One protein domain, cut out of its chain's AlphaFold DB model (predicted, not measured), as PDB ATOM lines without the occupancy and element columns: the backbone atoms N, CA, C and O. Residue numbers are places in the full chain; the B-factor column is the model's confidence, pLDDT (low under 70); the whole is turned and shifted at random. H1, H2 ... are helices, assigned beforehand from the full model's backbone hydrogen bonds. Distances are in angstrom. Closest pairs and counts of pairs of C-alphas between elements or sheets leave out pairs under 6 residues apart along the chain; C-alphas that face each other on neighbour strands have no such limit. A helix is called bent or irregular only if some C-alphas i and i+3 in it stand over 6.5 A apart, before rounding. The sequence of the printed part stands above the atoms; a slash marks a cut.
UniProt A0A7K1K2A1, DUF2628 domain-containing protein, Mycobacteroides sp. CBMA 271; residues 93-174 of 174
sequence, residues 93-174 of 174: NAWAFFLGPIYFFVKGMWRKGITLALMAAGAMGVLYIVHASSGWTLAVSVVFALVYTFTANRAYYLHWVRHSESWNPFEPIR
ATOM      1  N   ASN A  93       5.034   8.886  10.851       92.00
ATOM      2  CA  ASN A  93       5.291   8.426   9.504       92.00
ATOM      3  C   ASN A  93       5.546   9.617   8.576       92.00
ATOM      4  O   ASN A  93       4.619  10.340   8.215       92.00
ATOM      5  N   ALA A  94       6.802   9.806   8.167       92.38
ATOM      6  CA  ALA A  94       7.192  10.920   7.303       92.38
ATOM      7  C   ALA A  94       6.418  10.935   5.973       92.38
ATOM      8  O   ALA A  94       6.018  11.996   5.513       92.38
ATOM      9  N   TRP A  95       6.109   9.773   5.391       92.81
ATOM     10  CA  TRP A  95       5.347   9.714   4.141       92.81
ATOM     11  C   TRP A  95       3.925  10.251   4.296       92.81
ATOM     12  O   TRP A  95       3.438  10.948   3.414       92.81
ATOM     13  N   ALA A  96       3.279   9.994   5.433       93.25
ATOM     14  CA  ALA A  96       1.951  10.532   5.710       93.25
ATOM     15  C   ALA A  96       1.962  12.051   5.952       93.25
ATOM     16  O   ALA A  96       0.945  12.697   5.728       93.25
ATOM     17  N   PHE A  97       3.096  12.625   6.373       92.88
ATOM     18  CA  PHE A  97       3.243  14.074   6.518       92.88
ATOM     19  C   PHE A  97       3.177  14.785   5.158       92.88
ATOM     20  O   PHE A  97       2.444  15.755   5.014       92.88
ATOM     21  N   PHE A  98       3.896  14.275   4.151       92.19
ATOM     22  CA  PHE A  98       3.958  14.906   2.826       92.19
ATOM     23  C   PHE A  98       2.795  14.519   1.908       92.19
ATOM     24  O   PHE A  98       2.317  15.343   1.137       92.19
ATOM     25  N   LEU A  99       2.335  13.266   1.974       93.75
ATOM     26  CA  LEU A  99       1.303  12.745   1.068       93.75
ATOM     27  C   LEU A  99      -0.121  12.903   1.623       93.75
ATOM     28  O   LEU A  99      -1.090  12.698   0.890       93.75
ATOM     29  N   GLY A 100      -0.259  13.213   2.917       93.00
ATOM     30  CA  GLY A 100      -1.539  13.421   3.590       93.00
ATOM     31  C   GLY A 100      -2.548  12.298   3.306       93.00
ATOM     32  O   GLY A 100      -2.254  11.127   3.573       93.00
ATOM     33  N   PRO A 101      -3.734  12.602   2.748       93.62
ATOM     34  CA  PRO A 101      -4.768  11.603   2.513       93.62
ATOM     35  C   PRO A 101      -4.376  10.556   1.462       93.62
ATOM     36  O   PRO A 101      -4.773   9.402   1.612       93.62
ATOM     37  N   ILE A 102      -3.549  10.894   0.461       96.31
ATOM     38  CA  ILE A 102      -3.114   9.952  -0.594       96.31
ATOM     39  C   ILE A 102      -2.427   8.732   0.028       96.31
ATOM     40  O   ILE A 102      -2.687   7.595  -0.363       96.31
ATOM     41  N   TYR A 103      -1.625   8.946   1.074       95.75
ATOM     42  CA  TYR A 103      -1.002   7.858   1.825       95.75
ATOM     43  C   TYR A 103      -2.034   6.870   2.393       95.75
ATOM     44  O   TYR A 103      -1.833   5.655   2.350       95.75
ATOM     45  N   PHE A 104      -3.156   7.371   2.913       95.44
ATOM     46  CA  PHE A 104      -4.209   6.533   3.485       95.44
ATOM     47  C   PHE A 104      -4.932   5.718   2.411       95.44
ATOM     48  O   PHE A 104      -5.251   4.558   2.668       95.44
ATOM     49  N   PHE A 105      -5.127   6.276   1.212       95.12
ATOM     50  CA  PHE A 105      -5.686   5.542   0.073       95.12
ATOM     51  C   PHE A 105      -4.778   4.392  -0.363       95.12
ATOM     52  O   PHE A 105      -5.231   3.252  -0.422       95.12
ATOM     53  N   VAL A 106      -3.482   4.658  -0.566       95.06
ATOM     54  CA  VAL A 106      -2.502   3.631  -0.974       95.06
ATOM     55  C   VAL A 106      -2.423   2.486   0.040       95.06
ATOM     56  O   VAL A 106      -2.238   1.329  -0.325       95.06
ATOM     57  N   LYS A 107      -2.585   2.785   1.333       92.12
ATOM     58  CA  LYS A 107      -2.545   1.779   2.402       92.12
ATOM     59  C   LYS A 107      -3.881   1.062   2.648       92.12
ATOM     60  O   LYS A 107      -3.922   0.238   3.558       92.12
ATOM     61  N   GLY A 108      -4.940   1.372   1.897       92.12
ATOM     62  CA  GLY A 108      -6.267   0.754   2.038       92.12
ATOM     63  C   GLY A 108      -7.141   1.340   3.155       92.12
ATOM     64  O   GLY A 108      -8.265   0.897   3.370       92.12
ATOM     65  N   MET A 109      -6.679   2.385   3.844       94.69
ATOM     66  CA  MET A 109      -7.363   3.034   4.973       94.69
ATOM     67  C   MET A 109      -8.218   4.232   4.534       94.69
ATOM     68  O   MET A 109      -8.292   5.254   5.226       94.69
ATOM     69  N   TRP A 110      -8.828   4.127   3.357       95.19
ATOM     70  CA  TRP A 110      -9.422   5.252   2.637       95.19
ATOM     71  C   TRP A 110     -10.518   5.976   3.434       95.19
ATOM     72  O   TRP A 110     -10.540   7.201   3.427       95.19
ATOM     73  N   ARG A 111     -11.351   5.266   4.214       95.81
ATOM     74  CA  ARG A 111     -12.406   5.881   5.052       95.81
ATOM     75  C   ARG A 111     -11.837   6.894   6.052       95.81
ATOM     76  O   ARG A 111     -12.275   8.037   6.102       95.81
ATOM     77  N   LYS A 112     -10.794   6.505   6.795       95.81
ATOM     78  CA  LYS A 112     -10.100   7.390   7.752       95.81
ATOM     79  C   LYS A 112      -9.369   8.529   7.032       95.81
ATOM     80  O   LYS A 112      -9.344   9.648   7.539       95.81
ATOM     81  N   GLY A 113      -8.815   8.251   5.849       95.69
ATOM     82  CA  GLY A 113      -8.200   9.255   4.977       95.69
ATOM     83  C   GLY A 113      -9.183  10.341   4.534       95.69
ATOM     84  O   GLY A 113      -8.866  11.522   4.665       95.69
ATOM     85  N   ILE A 114     -10.385   9.951   4.091       97.38
ATOM     86  CA  ILE A 114     -11.469  10.872   3.716       97.38
ATOM     87  C   ILE A 114     -11.903  11.704   4.919       97.38
ATOM     88  O   ILE A 114     -11.976  12.922   4.797       97.38
ATOM     89  N   THR A 115     -12.133  11.092   6.087       97.50
ATOM     90  CA  THR A 115     -12.527  11.842   7.292       97.50
ATOM     91  C   THR A 115     -11.525  12.949   7.617       97.50
ATOM     92  O   THR A 115     -11.915  14.095   7.826       97.50
ATOM     93  N   LEU A 116     -10.226  12.634   7.613       96.88
ATOM     94  CA  LEU A 116      -9.183  13.629   7.866       96.88
ATOM     95  C   LEU A 116      -9.102  14.689   6.758       96.88
ATOM     96  O   LEU A 116      -8.891  15.859   7.063       96.88
ATOM     97  N   ALA A 117      -9.298  14.303   5.492       97.12
ATOM     98  CA  ALA A 117      -9.310  15.244   4.372       97.12
ATOM     99  C   ALA A 117     -10.482  16.228   4.461       97.12
ATOM    100  O   ALA A 117     -10.290  17.420   4.251       97.12
ATOM    101  N   LEU A 118     -11.673  15.752   4.829       97.94
ATOM    102  CA  LEU A 118     -12.847  16.600   5.035       97.94
ATOM    103  C   LEU A 118     -12.673  17.528   6.241       97.94
ATOM    104  O   LEU A 118     -13.041  18.695   6.158       97.94
ATOM    105  N   MET A 119     -12.062  17.054   7.333       97.75
ATOM    106  CA  MET A 119     -11.706  17.915   8.470       97.75
ATOM    107  C   MET A 119     -10.725  19.019   8.055       97.75
ATOM    108  O   MET A 119     -10.927  20.179   8.413       97.75
ATOM    109  N   ALA A 120      -9.695  18.676   7.275       97.06
ATOM    110  CA  ALA A 120      -8.728  19.639   6.756       97.06
ATOM    111  C   ALA A 120      -9.396  20.655   5.822       97.06
ATOM    112  O   ALA A 120      -9.245  21.858   6.014       97.06
ATOM    113  N   ALA A 121     -10.190  20.186   4.856       97.75
ATOM    114  CA  ALA A 121     -10.920  21.040   3.925       97.75
ATOM    115  C   ALA A 121     -11.908  21.967   4.648       97.75
ATOM    116  O   ALA A 121     -11.970  23.150   4.329       97.75
ATOM    117  N   GLY A 122     -12.624  21.466   5.659       98.19
ATOM    118  CA  GLY A 122     -13.522  22.268   6.489       98.19
ATOM    119  C   GLY A 122     -12.783  23.369   7.248       98.19
ATOM    120  O   GLY A 122     -13.188  24.527   7.192       98.19
ATOM    121  N   ALA A 123     -11.658  23.044   7.892       97.81
ATOM    122  CA  ALA A 123     -10.831  24.038   8.577       97.81
ATOM    123  C   ALA A 123     -10.287  25.101   7.608       97.81
ATOM    124  O   ALA A 123     -10.339  26.294   7.900       97.81
ATOM    125  N   MET A 124      -9.821  24.684   6.430       97.62
ATOM    126  CA  MET A 124      -9.344  25.596   5.387       97.62
ATOM    127  C   MET A 124     -10.471  26.471   4.827       97.62
ATOM    128  O   MET A 124     -10.259  27.658   4.596       97.62
ATOM    129  N   GLY A 125     -11.677  25.922   4.671       98.00
ATOM    130  CA  GLY A 125     -12.869  26.673   4.282       98.00
ATOM    131  C   GLY A 125     -13.239  27.746   5.308       98.00
ATOM    132  O   GLY A 125     -13.517  28.880   4.928       98.00
ATOM    133  N   VAL A 126     -13.159  27.433   6.606       98.19
ATOM    134  CA  VAL A 126     -13.357  28.428   7.674       98.19
ATOM    135  C   VAL A 126     -12.311  29.538   7.581       98.19
ATOM    136  O   VAL A 126     -12.682  30.708   7.593       98.19
ATOM    137  N   LEU A 127     -11.025  29.191   7.434       97.81
ATOM    138  CA  LEU A 127      -9.952  30.181   7.279       97.81
ATOM    139  C   LEU A 127     -10.161  31.088   6.061       97.81
ATOM    140  O   LEU A 127      -9.897  32.286   6.141       97.81
ATOM    141  N   TYR A 128     -10.649  30.522   4.956       97.50
ATOM    142  CA  TYR A 128     -10.983  31.273   3.752       97.50
ATOM    143  C   TYR A 128     -12.122  32.271   4.005       97.50
ATOM    144  O   TYR A 128     -11.978  33.450   3.694       97.50
ATOM    145  N   ILE A 129     -13.218  31.835   4.637       98.00
ATOM    146  CA  ILE A 129     -14.379  32.691   4.940       98.00
ATOM    147  C   ILE A 129     -13.987  33.866   5.847       98.00
ATOM    148  O   ILE A 129     -14.404  34.999   5.611       98.00
ATOM    149  N   VAL A 130     -13.159  33.621   6.867       97.69
ATOM    150  CA  VAL A 130     -12.714  34.676   7.798       97.69
ATOM    151  C   VAL A 130     -11.545  35.509   7.265       97.69
ATOM    152  O   VAL A 130     -11.037  36.356   7.994       97.69
ATOM    153  N   HIS A 131     -11.112  35.283   6.018       96.62
ATOM    154  CA  HIS A 131      -9.980  35.976   5.393       96.62
ATOM    155  C   HIS A 131      -8.707  35.918   6.254       96.62
ATOM    156  O   HIS A 131      -8.005  36.912   6.446       96.62
ATOM    157  N   ALA A 132      -8.421  34.739   6.814       96.38
ATOM    158  CA  ALA A 132      -7.257  34.540   7.661       96.38
ATOM    159  C   ALA A 132      -5.954  34.829   6.899       96.38
ATOM    160  O   ALA A 132      -5.837  34.583   5.697       96.38
ATOM    161  N   SER A 133      -4.942  35.317   7.618       97.06
ATOM    162  CA  SER A 133      -3.626  35.555   7.027       97.06
ATOM    163  C   SER A 133      -2.967  34.251   6.563       97.06
ATOM    164  O   SER A 133      -3.224  33.168   7.097       97.06
ATOM    165  N   SER A 134      -2.031  34.369   5.621       95.12
ATOM    166  CA  SER A 134      -1.242  33.238   5.114       95.12
ATOM    167  C   SER A 134      -0.511  32.468   6.221       95.12
ATOM    168  O   SER A 134      -0.349  31.251   6.121       95.12
ATOM    169  N   GLY A 135      -0.122  33.146   7.307       97.75
ATOM    170  CA  GLY A 135       0.480  32.514   8.483       97.75
ATOM    171  C   GLY A 135      -0.452  31.506   9.162       97.75
ATOM    172  O   GLY A 135      -0.019  30.404   9.496       97.75
ATOM    173  N   TRP A 136      -1.741  31.833   9.306       97.31
ATOM    174  CA  TRP A 136      -2.738  30.911   9.863       97.31
ATOM    175  C   TRP A 136      -3.009  29.733   8.935       97.31
ATOM    176  O   TRP A 136      -3.075  28.591   9.392       97.31
ATOM    177  N   THR A 137      -3.101  29.994   7.632       96.50
ATOM    178  CA  THR A 137      -3.245  28.954   6.610       96.50
ATOM    179  C   THR A 137      -2.090  27.953   6.670       96.50
ATOM    180  O   THR A 137      -2.318  26.741   6.678       96.50
ATOM    181  N   LEU A 138      -0.850  28.443   6.782       96.69
ATOM    182  CA  LEU A 138       0.334  27.601   6.934       96.69
ATOM    183  C   LEU A 138       0.303  26.820   8.252       96.69
ATOM    184  O   LEU A 138       0.513  25.608   8.243       96.69
ATOM    185  N   ALA A 139       0.003  27.484   9.371       97.44
ATOM    186  CA  ALA A 139      -0.056  26.843  10.682       97.44
ATOM    187  C   ALA A 139      -1.070  25.688  10.706       97.44
ATOM    188  O   ALA A 139      -0.731  24.580  11.121       97.44
ATOM    189  N   VAL A 140      -2.285  25.908  10.196       97.06
ATOM    190  CA  VAL A 140      -3.318  24.865  10.114       97.06
ATOM    191  C   VAL A 140      -2.898  23.738   9.172       97.06
ATOM    192  O   VAL A 140      -3.059  22.567   9.519       97.06
ATOM    193  N   SER A 141      -2.280  24.057   8.034       95.62
ATOM    194  CA  SER A 141      -1.754  23.045   7.109       95.62
ATOM    195  C   SER A 141      -0.708  22.146   7.781       95.62
ATOM    196  O   SER A 141      -0.781  20.920   7.677       95.62
ATOM    197  N   VAL A 142       0.221  22.735   8.542       96.75
ATOM    198  CA  VAL A 142       1.224  21.991   9.320       96.75
ATOM    199  C   VAL A 142       0.561  21.143  10.408       96.75
ATOM    200  O   VAL A 142       0.927  19.980  10.574       96.75
ATOM    201  N   VAL A 143      -0.444  21.668  11.117       97.06
ATOM    202  CA  VAL A 143      -1.202  20.899  12.119       97.06
ATOM    203  C   VAL A 143      -1.857  19.672  11.487       97.06
ATOM    204  O   VAL A 143      -1.717  18.573  12.022       97.06
ATOM    205  N   PHE A 144      -2.513  19.806  10.332       96.81
ATOM    206  CA  PHE A 144      -3.107  18.652   9.652       96.81
ATOM    207  C   PHE A 144      -2.054  17.660   9.150       96.81
ATOM    208  O   PHE A 144      -2.239  16.453   9.318       96.81
ATOM    209  N   ALA A 145      -0.916  18.128   8.629       96.06
ATOM    210  CA  ALA A 145       0.209  17.258   8.275       96.06
ATOM    211  C   ALA A 145       0.720  16.460   9.492       96.06
ATOM    212  O   ALA A 145       0.985  15.255   9.394       96.06
ATOM    213  N   LEU A 146       0.774  17.096  10.670       96.12
ATOM    214  CA  LEU A 146       1.087  16.440  11.940       96.12
ATOM    215  C   LEU A 146       0.013  15.409  12.336       96.12
ATOM    216  O   LEU A 146       0.336  14.277  12.704       96.12
ATOM    217  N   VAL A 147      -1.271  15.746  12.208       96.50
ATOM    218  CA  VAL A 147      -2.372  14.806  12.476       96.50
ATOM    219  C   VAL A 147      -2.270  13.568  11.581       96.50
ATOM    220  O   VAL A 147      -2.400  12.447  12.085       96.50
ATOM    221  N   TYR A 148      -1.973  13.728  10.288       96.12
ATOM    222  CA  TYR A 148      -1.780  12.597   9.376       96.12
ATOM    223  C   TYR A 148      -0.631  11.687   9.819       96.12
ATOM    224  O   TYR A 148      -0.823  10.472   9.930       96.12
ATOM    225  N   THR A 149       0.541  12.248  10.132       95.12
ATOM    226  CA  THR A 149       1.717  11.451  10.524       95.12
ATOM    227  C   THR A 149       1.517  10.690  11.835       95.12
ATOM    228  O   THR A 149       1.849   9.505  11.897       95.12
ATOM    229  N   PHE A 150       0.902  11.306  12.852       92.94
ATOM    230  CA  PHE A 150       0.646  10.647  14.141       92.94
ATOM    231  C   PHE A 150      -0.485   9.611  14.078       92.94
ATOM    232  O   PHE A 150      -0.520   8.668  14.873       92.94
ATOM    233  N   THR A 151      -1.412   9.762  13.131       94.38
ATOM    234  CA  THR A 151      -2.553   8.849  12.978       94.38
ATOM    235  C   THR A 151      -2.206   7.638  12.110       94.38
ATOM    236  O   THR A 151      -2.680   6.533  12.380       94.38
ATOM    237  N   ALA A 152      -1.348   7.808  11.101       94.50
ATOM    238  CA  ALA A 152      -1.069   6.813  10.066       94.50
ATOM    239  C   ALA A 152      -0.659   5.432  10.601       94.50
ATOM    240  O   ALA A 152      -1.207   4.416  10.170       94.50
ATOM    241  N   ASN A 153       0.288   5.372  11.542       93.81
ATOM    242  CA  ASN A 153       0.804   4.092  12.036       93.81
ATOM    243  C   ASN A 153      -0.262   3.311  12.821       93.81
ATOM    244  O   ASN A 153      -0.420   2.106  12.617       93.81
ATOM    245  N   ARG A 154      -1.047   4.004  13.654       92.00
ATOM    246  CA  ARG A 154      -2.148   3.412  14.428       92.00
ATOM    247  C   ARG A 154      -3.309   2.991  13.536       92.00
ATOM    248  O   ARG A 154      -3.847   1.902  13.714       92.00
ATOM    249  N   ALA A 155      -3.704   3.844  12.592       94.31
ATOM    250  CA  ALA A 155      -4.763   3.523  11.647       94.31
ATOM    251  C   ALA A 155      -4.402   2.270  10.839       94.31
ATOM    252  O   ALA A 155      -5.255   1.399  10.669       94.31
ATOM    253  N   TYR A 156      -3.134   2.141  10.428       94.06
ATOM    254  CA  TYR A 156      -2.691   0.997   9.637       94.06
ATOM    255  C   TYR A 156      -2.631  -0.283  10.456       94.06
ATOM    256  O   TYR A 156      -3.061  -1.326   9.978       94.06
ATOM    257  N   TYR A 157      -2.186  -0.194  11.709       92.94
ATOM    258  CA  TYR A 157      -2.266  -1.312  12.644       92.94
ATOM    259  C   TYR A 157      -3.711  -1.810  12.816       92.94
ATOM    260  O   TYR A 157      -3.970  -2.999  12.663       92.94
ATOM    261  N   LEU A 158      -4.678  -0.913  13.050       92.38
ATOM    262  CA  LEU A 158      -6.091  -1.294  13.200       92.38
ATOM    263  C   LEU A 158      -6.698  -1.857  11.909       92.38
ATOM    264  O   LEU A 158      -7.492  -2.793  11.961       92.38
ATOM    265  N   HIS A 159      -6.331  -1.298  10.761       92.12
ATOM    266  CA  HIS A 159      -6.776  -1.797   9.465       92.12
ATOM    267  C   HIS A 159      -6.225  -3.198   9.180       92.12
ATOM    268  O   HIS A 159      -6.964  -4.071   8.744       92.12
ATOM    269  N   TRP A 160      -4.945  -3.434   9.464       90.62
ATOM    270  CA  TRP A 160      -4.285  -4.688   9.117       90.62
ATOM    271  C   TRP A 160      -4.578  -5.812  10.121       90.62
ATOM    272  O   TRP A 160      -4.856  -6.932   9.716       90.62
ATOM    273  N   VAL A 161      -4.551  -5.521  11.428       89.06
ATOM    274  CA  VAL A 161      -4.739  -6.534  12.486       89.06
ATOM    275  C   VAL A 161      -6.213  -6.797  12.780       89.06
ATOM    276  O   VAL A 161      -6.576  -7.912  13.139       89.06
ATOM    277  N   ARG A 162      -7.074  -5.777  12.669       85.88
ATOM    278  CA  ARG A 162      -8.491  -5.887  13.066       85.88
ATOM    279  C   ARG A 162      -9.469  -5.721  11.922       85.88
ATOM    280  O   ARG A 162     -10.669  -5.709  12.181       85.88
ATOM    281  N   HIS A 163      -8.979  -5.517  10.700       89.44
ATOM    282  CA  HIS A 163      -9.819  -5.222   9.541       89.44
ATOM    283  C   HIS A 163     -10.812  -4.084   9.823       89.44
ATOM    284  O   HIS A 163     -11.953  -4.106   9.370       89.44
ATOM    285  N   SER A 164     -10.389  -3.086  10.615       90.31
ATOM    286  CA  SER A 164     -11.275  -1.984  10.989       90.31
ATOM    287  C   SER A 164     -11.630  -1.154   9.762       90.31
ATOM    288  O   SER A 164     -10.758  -0.559   9.120       90.31
ATOM    289  N   GLU A 165     -12.932  -1.054   9.507       91.31
ATOM    290  CA  GLU A 165     -13.503  -0.185   8.486       91.31
ATOM    291  C   GLU A 165     -14.194   1.059   9.073       91.31
ATOM    292  O   GLU A 165     -15.080   1.655   8.453       91.31
ATOM    293  N   SER A 166     -13.820   1.457  10.292       93.19
ATOM    294  CA  SER A 166     -14.386   2.639  10.943       93.19
ATOM    295  C   SER A 166     -14.001   3.934  10.219       93.19
ATOM    296  O   SER A 166     -12.858   4.113   9.794       93.19
ATOM    297  N   TRP A 167     -14.938   4.882  10.172       95.44
ATOM    298  CA  TRP A 167     -14.701   6.257   9.723       95.44
ATOM    299  C   TRP A 167     -13.972   7.118  10.763       95.44
ATOM    300  O   TRP A 167     -13.540   8.220  10.436       95.44
ATOM    301  N   ASN A 168     -13.804   6.634  12.001       94.50
ATOM    302  CA  ASN A 168     -13.118   7.368  13.061       94.50
ATOM    303  C   ASN A 168     -11.583   7.228  12.932       94.50
ATOM    304  O   ASN A 168     -11.043   6.151  13.218       94.50
ATOM    305  N   PRO A 169     -10.840   8.293  12.565       91.00
ATOM    306  CA  PRO A 169      -9.380   8.236  12.473       91.00
ATOM    307  C   PRO A 169      -8.708   8.035  13.841       91.00
ATOM    308  O   PRO A 169      -7.610   7.484  13.914       91.00
ATOM    309  N   PHE A 170      -9.381   8.397  14.936       92.56
ATOM    310  CA  PHE A 170      -8.867   8.335  16.307       92.56
ATOM    311  C   PHE A 170      -9.344   7.104  17.092       92.56
ATOM    312  O   PHE A 170      -9.273   7.082  18.323       92.56
ATOM    313  N   GLU A 171      -9.793   6.058  16.395       89.56
ATOM    314  CA  GLU A 171     -10.328   4.824  16.982       89.56
ATOM    315  C   GLU A 171      -9.390   4.195  18.034       89.56
ATOM    316  O   GLU A 171      -8.224   3.911  17.722       89.56
ATOM    317  N   PRO A 172      -9.841   3.979  19.291       85.31
ATOM    318  CA  PRO A 172      -9.037   3.390  20.366       85.31
ATOM    319  C   PRO A 172      -8.534   1.992  20.013       85.31
ATOM    320  O   PRO A 172      -9.257   1.163  19.475       85.31
ATOM    321  N   ILE A 173      -7.279   1.719  20.369       79.06
ATOM    322  CA  ILE A 173      -6.744   0.356  20.365       79.06
ATOM    323  C   ILE A 173      -7.377  -0.342  21.577       79.06
ATOM    324  O   ILE A 173      -7.052   0.039  22.701       79.06
ATOM    325  N   ARG A 174      -8.336  -1.255  21.351       71.00
ATOM    326  CA  ARG A 174      -9.187  -1.846  22.401       71.00
ATOM    327  C   ARG A 174      -9.004  -3.327  22.648       71.00
ATOM    328  O   ARG A 174      -8.954  -4.086  21.663       71.00
TER     329      ARG A 174
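Overview. This is residues 93 to 174 of the 174 residues of the protein "DUF2628 domain-containing protein" of Mycobacteroides sp. CBMA 271 (UniProt A0A7K1K2A1). Two long helical rods, H3 and H4a, lie side by side and run opposite ways as a hairpin; past a bend, the arm H4b runs on beyond the beginning of H3. Two short helices pack near that same end, H1 on H4a and H2 on H3; after H4b, residues 163 to 174, with no named element, first fold back toward the beginning of H3, as far as about residue 167, and then turn away from H3 to end at Arg 174. The printed part has 82 residues, with four named helices in the order H1, H2, H3, H4, and no named strand; its class is all helix. The whole is compact, with a radius of gyration of the C-alphas of 13.4 A, and elongated, spanning 43 by 22 by 21 A.

Along the chain. Begin with the longest helix, H4, residues 134 to 162. By its hydrogen bonds it was assigned as one helix, but it is bent: C-alphas 150 and 153 are 6.9 A apart. Find C-alpha 134 at (-1.242, 33.238, 5.114); from there arm H4a runs 24.4 A to residue 150. Arm H4b, residues 153 to 162, runs 13.7 A and ends with C-alpha 162 at (-8.491, -5.887, 13.066). Next look at H3, residues 110 to 129, which covers 28.0 A from C-alpha 110 at (-9.422, 5.252, 2.637). The two short helices are H1, residues 94 to 99, and H2, residues 101 to 106.

Arrangement. Start at H4a and H3, a helical hairpin: they touch, with Ala 120 and Phe 144 as their closest C-alphas, 6.4 A apart, and run opposite ways at a shallow tilt of 14 degrees. The two arms of H4 stand at a steep tilt of 37 degrees, only just past shallow. H4b is close to H3 but not clearly touching it; their closest C-alphas, those of Lys 112 and Ala 155, are 7.7 A apart. H2 and H3 form another helical hairpin, at a shallow tilt of 17 degrees; H3 touches H2 with residues 110 to 117 alone, and the closest C-alphas, of Pro 101 and Gly 113, are 4.8 A apart. H1 touches residues 145 to 149 of H4a alone, at a steep tilt of 54 degrees; C-alphas 97 and 145 are closest, 4.7 A apart. H1 and H2 touch only at the corner, and only just, with 3 pairs of C-alphas within 8 A; Ala 96 and Tyr 103 have the closest C-alphas, at 5.6 A. H1 and H3 are apart. In H1, H2, H3, H4a and H4b every O i to N i+4 pair is within hydrogen-bond range.

Size, cuts and confidence. Look for the two C-alphas farthest apart at His 131 and Val 161, 43.4 A. The printed part has no cut, and the links H1 to H2, H2 to H3 and H3 to H4 are tight. It ends at Arg 174, the chain's last residue. The mean pLDDT of the printed part is 94.3, and no printed residue is under 70.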